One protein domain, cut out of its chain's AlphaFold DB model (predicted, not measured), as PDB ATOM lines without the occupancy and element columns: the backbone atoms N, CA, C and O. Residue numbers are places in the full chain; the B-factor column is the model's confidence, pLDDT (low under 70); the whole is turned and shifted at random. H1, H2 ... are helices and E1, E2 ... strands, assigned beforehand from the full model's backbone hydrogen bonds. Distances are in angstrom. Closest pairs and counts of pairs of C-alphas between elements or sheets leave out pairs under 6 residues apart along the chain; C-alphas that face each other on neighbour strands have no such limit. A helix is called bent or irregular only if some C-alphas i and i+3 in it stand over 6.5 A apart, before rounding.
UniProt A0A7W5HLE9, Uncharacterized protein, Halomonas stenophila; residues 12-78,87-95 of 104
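This is residues 12 to 78 and 87 to 95 of the 104 residues of an uncharacterized protein of Halomonas stenophila (UniProt A0A7W5HLE9). What does one see first in this model? A small antiparallel sheet of three strands has the helix H1 running slantwise over one face, and a second helix, H2, crosses H1 at about a right angle and reaches the sheet with its last residues, 44 to 47. The strand in the middle, E2, bends partway along, and the printed stretch after it runs out to a cut at Asp 78. What is printed, and in what order? The printed part has 76 residues with two named helices and three named strands, in the order H1, H2, E1, E2, E3; the sheet's order is E1, E2, E3, antiparallel throughout, and the class is mixed, helices and strands. How tightly is it gathered? It is compact, with a radius of gyration of the C-alphas of 11.8 A, and its C-alphas span 38 by 26 by 21 A.

How do the first two elements meet? H1, residues 17 to 31, and H2, residues 37 to 47, touch, with Ala 21 and Ile 41 as their closest C-alphas, 5.3 A apart. Their lines stand at 74 degrees, about perpendicular. Every O i to N i+4 pair is within hydrogen-bond range in H2, and 9 of 11 are in H1. How do the strands pair? E1, residues 55 to 61, and E2, residues 64 to 72, are a hairpin of antiparallel neighbours at 163 degrees, with N 57 and O 69 at 2.8 A and N 66 and O 59 at 2.9 A. E2 is the inner strand and bends by 61 degrees at residue 67. E3, residues 89 to 94, is its antiparallel neighbour at 162 degrees, with N 70 and O 91 at 2.8 A. How does H1 stand to this sheet? H1 is on the sheet at a height over the sheet of 9.8 A, over E2 and E3 and only just not over E1, on which 2 of its C-alphas fall. It runs slantwise to the strands, at 56 degrees to E2 on the local plane, and its closest C-alphas to E3 are those of Ala 24 and Cys 93, 6.4 A apart. Where does H2 come to the sheet? H2 is on the sheet too, in an arrangement of two layers, H1 and H2 on one face of the sheet. The closest C-alphas of H2 and E1 are those of Asn 47 and Ser 55, 5.5 A apart.

Where are the helices? H1 begins at C-alpha 17, (56.442, 115.093, 90.815), and measures 19.8 A to C-alpha 31. It is irregular, with C-alphas 27 and 30 lying 7.7 A apart. H2, from C-alpha 37 to C-alpha 47, measures 15.1 A. Where are the strands? E1 measures 19.7 A from C-alpha 55 to C-alpha 61, and E2 measures 23.2 A from C-alpha 64, (67.554, 114.313, 86.175), to C-alpha 72. E3 measures 16.7 A from C-alpha 89 and ends at C-alpha 94, (68.418, 114.104, 98.863).

How far does it reach? The two C-alphas farthest apart are those of Gly 62 and Asp 78, at 38.6 A. Where is the cut, and how are the other links? Residues 79 to 86 are not printed, and C-alphas 78 and 87 are 13.2 A apart across the cut, in the link from E2 to E3. Of the links that are printed whole, H1 to H2 and E1 to E2 are tight, and H2 to E1 is short. Where is confidence low? The mean pLDDT of the printed part is 84.2, and residues 76 to 78 and 87 to 95 are under 70. E3 has a mean pLDDT of 52.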
ATOM      1  N   ALA A  12      53.030 121.504  89.446       95.56
ATOM      2  CA  ALA A  12      52.193 120.360  89.821       95.56
ATOM      3  C   ALA A  12      52.025 119.305  88.704       95.56
ATOM      4  O   ALA A  12      51.750 118.137  88.996       95.56
ATOM      5  N   HIS A  13      52.220 119.688  87.439       95.88
ATOM      6  CA  HIS A  13      52.175 118.811  86.265       95.88
ATOM      7  C   HIS A  13      53.570 118.406  85.773       95.88
ATOM      8  O   HIS A  13      53.695 117.748  84.739       95.88
ATOM      9  N   SER A  14      54.633 118.788  86.487       95.62
ATOM     10  CA  SER A  14      55.993 118.396  86.134       95.62
ATOM     11  C   SER A  14      56.141 116.868  86.159       95.62
ATOM     12  O   SER A  14      55.681 116.219  87.105       95.62
ATOM     13  N   PRO A  15      56.865 116.271  85.192       96.06
ATOM     14  CA  PRO A  15      57.148 114.835  85.202       96.06
ATOM     15  C   PRO A  15      57.951 114.390  86.435       96.06
ATOM     16  O   PRO A  15      57.964 113.207  86.768       96.06
ATOM     17  N   HIS A  16      58.605 115.316  87.146       96.19
ATOM     18  CA  HIS A  16      59.407 115.001  88.329       96.19
ATOM     19  C   HIS A  16      58.577 114.774  89.597       96.19
ATOM     20  O   HIS A  16      59.105 114.227  90.562       96.19
ATOM     21  N   VAL A  17      57.293 115.154  89.615       96.38
ATOM     22  CA  VAL A  17      56.442 115.093  90.815       96.38
ATOM     23  C   VAL A  17      56.425 113.702  91.443       96.38
ATOM     24  O   VAL A  17      56.628 113.585  92.647       96.38
ATOM     25  N   ALA A  18      56.223 112.648  90.649       95.94
ATOM     26  CA  ALA A  18      56.132 111.288  91.180       95.94
ATOM     27  C   ALA A  18      57.444 110.845  91.849       95.94
ATOM     28  O   ALA A  18      57.425 110.293  92.948       95.94
ATOM     29  N   THR A  19      58.585 111.148  91.224       95.44
ATOM     30  CA  THR A  19      59.916 110.835  91.761       95.44
ATOM     31  C   THR A  19      60.176 111.566  93.074       95.44
ATOM     32  O   THR A  19      60.582 110.953  94.058       95.44
ATOM     33  N   LEU A  20      59.920 112.876  93.104       95.62
ATOM     34  CA  LEU A  20      60.184 113.709  94.276       95.62
ATOM     35  C   LEU A  20      59.239 113.380  95.442       95.62
ATOM     36  O   LEU A  20      59.677 113.308  96.589       95.62
ATOM     37  N   ALA A  21      57.964 113.112  95.149       93.88
ATOM     38  CA  ALA A  21      57.000 112.641  96.137       93.88
ATOM     39  C   ALA A  21      57.398 111.280  96.722       93.88
ATOM     40  O   ALA A  21      57.239 111.072  97.923       93.88
ATOM     41  N   GLY A  22      57.956 110.385  95.899       92.88
ATOM     42  CA  GLY A  22      58.545 109.126  96.353       92.88
ATOM     43  C   GLY A  22      59.658 109.353  97.373       92.88
ATOM     44  O   GLY A  22      59.594 108.804  98.464       92.88
ATOM     45  N   TRP A  23      60.611 110.245  97.087       94.06
ATOM     46  CA  TRP A  23      61.685 110.562  98.038       94.06
ATOM     47  C   TRP A  23      61.167 111.156  99.348       94.06
ATOM     48  O   TRP A  23      61.628 110.777 100.420       94.06
ATOM     49  N   ALA A  24      60.199 112.074  99.280       89.75
ATOM     50  CA  ALA A  24      59.584 112.640 100.477       89.75
ATOM     51  C   ALA A  24      58.815 111.580 101.288       89.75
ATOM     52  O   ALA A  24      58.848 111.594 102.518       89.75
ATOM     53  N   HIS A  25      58.138 110.648 100.615       88.69
ATOM     54  CA  HIS A  25      57.435 109.545 101.262       88.69
ATOM     55  C   HIS A  25      58.394 108.530 101.897       88.69
ATOM     56  O   HIS A  25      58.153 108.101 103.020       88.69
ATOM     57  N   ASP A  26      59.492 108.186 101.234       89.25
ATOM     58  CA  ASP A  26      60.483 107.257 101.782       89.25
ATOM     59  C   ASP A  26      61.181 107.850 103.016       89.25
ATOM     60  O   ASP A  26      61.399 107.151 104.005       89.25
ATOM     61  N   GLU A  27      61.483 109.152 102.992       86.94
ATOM     62  CA  GLU A  27      62.170 109.822 104.098       86.94
ATOM     63  C   GLU A  27      61.221 110.117 105.278       86.94
ATOM     64  O   GLU A  27      61.554 109.847 106.434       86.94
ATOM     65  N   TRP A  28      60.016 110.644 105.017       84.06
ATOM     66  CA  TRP A  28      59.109 111.163 106.060       84.06
ATOM     67  C   TRP A  28      57.738 110.487 106.112       84.06
ATOM     68  O   TRP A  28      56.912 110.836 106.955       84.06
ATOM     69  N   GLY A  29      57.462 109.497 105.265       83.56
ATOM     70  CA  GLY A  29      56.164 108.814 105.213       83.56
ATOM     71  C   GLY A  29      55.772 108.149 106.532       83.56
ATOM     72  O   GLY A  29      54.588 108.050 106.842       83.56
ATOM     73  N   HIS A  30      56.755 107.790 107.361       81.50
ATOM     74  CA  HIS A  30      56.535 107.277 108.712       81.50
ATOM     75  C   HIS A  30      55.850 108.287 109.659       81.50
ATOM     76  O   HIS A  30      55.232 107.866 110.634       81.50
ATOM     77  N   LEU A  31      55.897 109.596 109.368       82.06
ATOM     78  CA  LEU A  31      55.156 110.633 110.104       82.06
ATOM     79  C   LEU A  31      53.656 110.645 109.759       82.06
ATOM     80  O   LEU A  31      52.845 111.218 110.483       82.06
ATOM     81  N   HIS A  32      53.267 109.997 108.661       79.19
ATOM     82  CA  HIS A  32      51.891 109.908 108.191       79.19
ATOM     83  C   HIS A  32      51.462 108.442 108.104       79.19
ATOM     84  O   HIS A  32      51.315 107.884 107.015       79.19
ATOM     85  N   LEU A  33      51.265 107.824 109.273       78.19
ATOM     86  CA  LEU A  33      50.906 106.410 109.398       78.19
ATOM     87  C   LEU A  33      49.730 106.047 108.475       78.19
ATOM     88  O   LEU A  33      48.639 106.604 108.578       78.19
ATOM     89  N   GLY A  34      49.966 105.107 107.559       81.12
ATOM     90  CA  GLY A  34      48.952 104.594 106.633       81.12
ATOM     91  C   GLY A  34      48.719 105.428 105.367       81.12
ATOM     92  O   GLY A  34      47.921 105.013 104.523       81.12
ATOM     93  N   ARG A  35      49.409 106.563 105.171       86.75
ATOM     94  CA  ARG A  35      49.361 107.278 103.886       86.75
ATOM     95  C   ARG A  35      50.075 106.443 102.825       86.75
ATOM     96  O   ARG A  35      51.270 106.203 102.928       86.75
ATOM     97  N   ARG A  36      49.345 106.030 101.789       91.25
ATOM     98  CA  ARG A  36      49.928 105.349 100.624       91.25
ATOM     99  C   ARG A  36      50.659 106.337  99.715       91.25
ATOM    100  O   ARG A  36      50.329 107.526  99.710       91.25
ATOM    101  N   LEU A  37      51.591 105.838  98.904       89.81
ATOM    102  CA  LEU A  37      52.377 106.648  97.969       89.81
ATOM    103  C   LEU A  37      51.498 107.464  97.009       89.81
ATOM    104  O   LEU A  37      51.795 108.624  96.753       89.81
ATOM    105  N   GLU A  38      50.380 106.919  96.529       93.75
ATOM    106  CA  GLU A  38      49.480 107.645  95.623       93.75
ATOM    107  C   GLU A  38      48.880 108.880  96.302       93.75
ATOM    108  O   GLU A  38      48.860 109.967  95.731       93.75
ATOM    109  N   ALA A  39      48.468 108.741  97.563       91.69
ATOM    110  CA  ALA A  39      47.990 109.870  98.353       91.69
ATOM    111  C   ALA A  39      49.125 110.858  98.674       91.69
ATOM    112  O   ALA A  39      48.893 112.063  98.732       91.69
ATOM    113  N   ALA A  40      50.357 110.370  98.862       90.25
ATOM    114  CA  ALA A  40      51.525 111.229  99.034       90.25
ATOM    115  C   ALA A  40      51.819 112.060  97.775       90.25
ATOM    116  O   ALA A  40      52.120 113.241  97.906       90.25
ATOM    117  N   ILE A  41      51.659 111.488  96.576       95.06
ATOM    118  CA  ILE A  41      51.804 112.202  95.298       95.06
ATOM    119  C   ILE A  41      50.775 113.329  95.176       95.06
ATOM    120  O   ILE A  41      51.148 114.448  94.824       95.06
ATOM    121  N   GLU A  42      49.504 113.079  95.502       94.44
ATOM    122  CA  GLU A  42      48.475 114.128  95.427       94.44
ATOM    123  C   GLU A  42      48.733 115.268  96.421       94.44
ATOM    124  O   GLU A  42      48.647 116.443  96.063       94.44
ATOM    125  N   VAL A  43      49.133 114.945  97.655       90.25
ATOM    126  CA  VAL A  43      49.531 115.960  98.644       90.25
ATOM    127  C   VAL A  43      50.764 116.734  98.168       90.25
ATOM    128  O   VAL A  43      50.824 117.954  98.303       90.25
ATOM    129  N   PHE A  44      51.739 116.050  97.574       92.81
ATOM    130  CA  PHE A  44      52.940 116.684  97.046       92.81
ATOM    131  C   PHE A  44      52.622 117.668  95.915       92.81
ATOM    132  O   PHE A  44      53.175 118.765  95.895       92.81
ATOM    133  N   ARG A  45      51.688 117.330  95.014       95.31
ATOM    134  CA  ARG A  45      51.214 118.262  93.975       95.31
ATOM    135  C   ARG A  45      50.626 119.533  94.565       95.31
ATOM    136  O   ARG A  45      50.905 120.610  94.051       95.31
ATOM    137  N   ALA A  46      49.866 119.429  95.654       92.12
ATOM    138  CA  ALA A  46      49.331 120.606  96.338       92.12
ATOM    139  C   ALA A  46      50.439 121.515  96.909       92.12
ATOM    140  O   ALA A  46      50.242 122.723  97.028       92.12
ATOM    141  N   ASN A  47      51.626 120.963  97.193       91.31
ATOM    142  CA  ASN A  47      52.796 121.733  97.623       91.31
ATOM    143  C   ASN A  47      53.562 122.394  96.458       91.31
ATOM    144  O   ASN A  47      54.382 123.283  96.693       91.31
ATOM    145  N   CYS A  48      53.293 122.024  95.203       93.56
ATOM    146  CA  CYS A  48      53.819 122.682  94.000       93.56
ATOM    147  C   CYS A  48      53.021 123.958  93.671       93.56
ATOM    148  O   CYS A  48      52.462 124.096  92.583       93.56
ATOM    149  N   GLY A  49      52.931 124.884  94.630       88.94
ATOM    150  CA  GLY A  49      52.134 126.099  94.495       88.94
ATOM    151  C   GLY A  49      52.612 127.032  93.366       88.94
ATOM    152  O   GLY A  49      53.801 127.045  93.013       88.94
ATOM    153  N   PRO A  50      51.703 127.863  92.819       86.00
ATOM    154  CA  PRO A  50      51.957 128.669  91.620       86.00
ATOM    155  C   PRO A  50      53.012 129.766  91.840       86.00
ATOM    156  O   PRO A  50      53.698 130.166  90.903       86.00
ATOM    157  N   ALA A  51      53.163 130.245  93.077       87.44
ATOM    158  CA  ALA A  51      54.164 131.222  93.497       87.44
ATOM    159  C   ALA A  51      54.302 131.199  95.029       87.44
ATOM    160  O   ALA A  51      53.416 130.708  95.722       87.44
ATOM    161  N   GLY A  52      55.400 131.744  95.564       87.31
ATOM    162  CA  GLY A  52      55.581 131.880  97.014       87.31
ATOM    163  C   GLY A  52      55.567 130.533  97.746       87.31
ATOM    164  O   GLY A  52      56.300 129.624  97.347       87.31
ATOM    165  N   VAL A  53      54.754 130.443  98.802       88.25
ATOM    166  CA  VAL A  53      54.526 129.259  99.645       88.25
ATOM    167  C   VAL A  53      53.078 128.785  99.423       88.25
ATOM    168  O   VAL A  53      52.176 129.622  99.446       88.25
ATOM    169  N   PRO A  54      52.828 127.479  99.232       91.06
ATOM    170  CA  PRO A  54      53.816 126.407  99.209       91.06
ATOM    171  C   PRO A  54      54.609 126.371  97.897       91.06
ATOM    172  O   PRO A  54      54.165 126.854  96.855       91.06
ATOM    173  N   SER A  55      55.815 125.813  97.947       93.88
ATOM    174  CA  SER A  55      56.607 125.554  96.748       93.88
ATOM    175  C   SER A  55      57.597 124.420  96.906       93.88
ATOM    176  O   SER A  55      58.125 124.175  97.985       93.88
ATOM    177  N   VAL A  56      57.893 123.762  95.790       94.62
ATOM    178  CA  VAL A  56      58.899 122.707  95.701       94.62
ATOM    179  C   VAL A  56      59.969 123.134  94.710       94.62
ATOM    180  O   VAL A  56      59.670 123.628  93.621       94.62
ATOM    181  N   PHE A  57      61.220 122.905  95.076       95.69
ATOM    182  CA  PHE A  57      62.387 123.098  94.235       95.69
ATOM    183  C   PHE A  57      63.134 121.780  94.100       95.69
ATOM    184  O   PHE A  57      63.308 121.066  95.083       95.69
ATOM    185  N   ALA A  58      63.620 121.482  92.902       95.81
ATOM    186  CA  ALA A  58      64.548 120.387  92.674       95.81
ATOM    187  C   ALA A  58      65.896 120.927  92.215       95.81
ATOM    188  O   ALA A  58      65.966 121.889  91.448       95.81
ATOM    189  N   THR A  59      66.966 120.273  92.650       96.19
ATOM    190  CA  THR A  59      68.263 120.373  91.989       96.19
ATOM    191  C   THR A  59      68.269 119.362  90.850       96.19
ATOM    192  O   THR A  59      68.095 118.167  91.086       96.19
ATOM    193  N   LEU A  60      68.450 119.839  89.623       94.56
ATOM    194  CA  LEU A  60      68.497 119.029  88.413       94.56
ATOM    195  C   LEU A  60      69.921 119.019  87.860       94.56
ATOM    196  O   LEU A  60      70.541 120.075  87.741       94.56
ATOM    197  N   GLN A  61      70.414 117.837  87.501       94.12
ATOM    198  CA  GLN A  61      71.582 117.663  86.643       94.12
ATOM    199  C   GLN A  61      71.069 117.328  85.237       94.12
ATOM    200  O   GLN A  61      70.625 116.209  84.976       94.12
ATOM    201  N   GLY A  62      71.034 118.327  84.351       91.44
ATOM    202  CA  GLY A  62      70.221 118.244  83.131       91.44
ATOM    203  C   GLY A  62      68.726 118.185  83.472       91.44
ATOM    204  O   GLY A  62      68.213 119.096  84.122       91.44
ATOM    205  N   GLU A  63      68.054 117.100  83.074       91.50
ATOM    206  CA  GLU A  63      66.644 116.817  83.406       91.50
ATOM    207  C   GLU A  63      66.492 115.808  84.555       91.50
ATOM    208  O   GLU A  63      65.382 115.482  84.967       91.50
ATOM    209  N   GLN A  64      67.600 115.287  85.091       93.25
ATOM    210  CA  GLN A  64      67.554 114.313  86.175       93.25
ATOM    211  C   GLN A  64      67.520 115.038  87.525       93.25
ATOM    212  O   GLN A  64      68.489 115.728  87.860       93.25
ATOM    213  N   PRO A  65      66.468 114.874  88.348       94.31
ATOM    214  CA  PRO A  65      66.509 115.363  89.717       94.31
ATOM    215  C   PRO A  65      67.563 114.597  90.524       94.31
ATOM    216  O   PRO A  65      67.670 113.372  90.422       94.31
ATOM    217  N   VAL A  66      68.322 115.330  91.343       94.88
ATOM    218  CA  VAL A  66      69.357 114.804  92.259       94.88
ATOM    219  C   VAL A  66      69.153 115.248  93.717       94.88
ATOM    220  O   VAL A  66      69.839 114.785  94.628       94.88
ATOM    221  N   GLY A  67      68.180 116.123  93.962       92.06
ATOM    222  CA  GLY A  67      67.758 116.550  95.293       92.06
ATOM    223  C   GLY A  67      66.552 117.474  95.215       92.06
ATOM    224  O   GLY A  67      66.205 117.951  94.133       92.06
ATOM    225  N   MET A  68      65.911 117.726  96.351       94.12
ATOM    226  CA  MET A  68      64.800 118.662  96.445       94.12
ATOM    227  C   MET A  68      64.732 119.381  97.787       94.12
ATOM    228  O   MET A  68      65.232 118.902  98.803       94.12
ATOM    229  N   ALA A  69      64.054 120.521  97.774       92.69
ATOM    230  CA  ALA A  69      63.640 121.242  98.959       92.69
ATOM    231  C   ALA A  69      62.200 121.738  98.789       92.69
ATOM    232  O   ALA A  69      61.809 122.140  97.693       92.69
ATOM    233  N   SER A  70      61.418 121.738  99.862       88.81
ATOM    234  CA  SER A  70      60.064 122.285  99.876       88.81
ATOM    235  C   SER A  70      59.904 123.375 100.928       88.81
ATOM    236  O   SER A  70      60.409 123.257 102.045       88.81
ATOM    237  N   LEU A  71      59.157 124.409 100.554       89.88
ATOM    238  CA  LEU A  71      58.555 125.395 101.436       89.88
ATOM    239  C   LEU A  71      57.083 125.023 101.595       89.88
ATOM    240  O   LEU A  71      56.336 125.035 100.616       89.88
ATOM    241  N   VAL A  72      56.664 124.690 102.807       83.88
ATOM    242  CA  VAL A  72      55.281 124.309 103.122       83.88
ATOM    243  C   VAL A  72      54.644 125.345 104.044       83.88
ATOM    244  O   VAL A  72      55.353 126.048 104.761       83.88
ATOM    245  N   VAL A  73      53.314 125.464 103.984       81.94
ATOM    246  CA  VAL A  73      52.543 126.434 104.789       81.94
ATOM    247  C   VAL A  73      52.651 126.123 106.279       81.94
ATOM    248  O   VAL A  73      52.807 127.025 107.094       81.94
ATOM    249  N   ASP A  74      52.574 124.844 106.625       76.62
ATOM    250  CA  ASP A  74      52.777 124.361 107.980       76.62
ATOM    251  C   ASP A  74      53.509 123.020 107.905       76.62
ATOM    252  O   ASP A  74      53.046 122.079 107.259       76.62
ATOM    253  N   ASP A  75      54.693 122.980 108.509       70.38
ATOM    254  CA  ASP A  75      55.566 121.808 108.547       70.38
ATOM    255  C   ASP A  75      55.280 120.941 109.785       70.38
ATOM    256  O   ASP A  75      55.482 119.731 109.753       70.38
ATOM    257  N   MET A  76      54.781 121.535 110.882       64.88
ATOM    258  CA  MET A  76      54.461 120.834 112.130       64.88
ATOM    259  C   MET A  76      53.483 121.657 112.992       64.88
ATOM    260  O   MET A  76      53.905 122.560 113.716       64.88
ATOM    261  N   SER A  77      52.205 121.273 113.028       57.19
ATOM    262  CA  SER A  77      51.195 121.936 113.874       57.19
ATOM    263  C   SER A  77      51.269 121.553 115.367       57.19
ATOM    264  O   SER A  77      50.645 122.204 116.203       57.19
ATOM    265  N   ASP A  78      52.039 120.521 115.738       51.41
ATOM    266  CA  ASP A  78      52.049 119.938 117.098       51.41
ATOM    267  C   ASP A  78      53.094 120.545 118.059       51.41
ATOM    268  O   ASP A  78      53.326 120.042 119.167       51.41
ATOM    269  N   GLY A  87      55.781 131.504 109.723       43.88
ATOM    270  CA  GLY A  87      55.812 130.059 109.462       43.88
ATOM    271  C   GLY A  87      56.167 129.659 108.026       43.88
ATOM    272  O   GLY A  87      55.308 129.237 107.264       43.88
ATOM    273  N   CYS A  88      57.442 129.754 107.660       37.12
ATOM    274  CA  CYS A  88      58.019 129.104 106.485       37.12
ATOM    275  C   CYS A  88      59.219 128.274 106.938       37.12
ATOM    276  O   CYS A  88      60.260 128.826 107.297       37.12
ATOM    277  N   ARG A  89      59.093 126.943 106.927       46.47
ATOM    278  CA  ARG A  89      60.201 126.033 107.250       46.47
ATOM    279  C   ARG A  89      60.612 125.227 106.020       46.47
ATOM    280  O   ARG A  89      59.780 124.875 105.188       46.47
ATOM    281  N   TRP A  90      61.920 124.998 105.897       42.06
ATOM    282  CA  TRP A  90      62.541 124.274 104.792       42.06
ATOM    283  C   TRP A  90      62.607 122.783 105.109       42.06
ATOM    284  O   TRP A  90      63.160 122.402 106.140       42.06
ATOM    285  N   ALA A  91      62.129 121.957 104.187       57.59
ATOM    286  CA  ALA A  91      62.287 120.513 104.247       57.59
ATOM    287  C   ALA A  91      63.158 120.078 103.053       57.59
ATOM    288  O   ALA A  91      62.835 120.415 101.918       57.59
ATOM    289  N   VAL A  92      64.288 119.396 103.286       56.75
ATOM    290  CA  VAL A  92      65.265 119.015 102.241       56.75
ATOM    291  C   VAL A  92      65.346 117.494 102.137       56.75
ATOM    292  O   VAL A  92      65.670 116.837 103.122       56.75
ATOM    293  N   CYS A  93      65.121 116.949 100.939       59.75
ATOM    294  CA  CYS A  93      65.312 115.527 100.635       59.75
ATOM    295  C   CYS A  93      66.417 115.364  99.587       59.75
ATOM    296  O   CYS A  93      66.430 116.045  98.560       59.75
ATOM    297  N   ARG A  94      67.345 114.431  99.813       49.69
ATOM    298  CA  ARG A  94      68.418 114.104  98.863       49.69
ATOM    299  C   ARG A  94      68.068 112.835  98.085       49.69
ATOM    300  O   ARG A  94      67.508 111.904  98.655       49.69
ATOM    301  N   ALA A  95      68.441 112.765  96.807       47.62
ATOM    302  CA  ALA A  95      68.302 111.537  96.032       47.62
ATOM    303  C   ALA A  95      69.266 110.445  96.550       47.62
ATOM    304  O   ALA A  95      70.466 110.511  96.295       47.62
TER     305      ALA A  95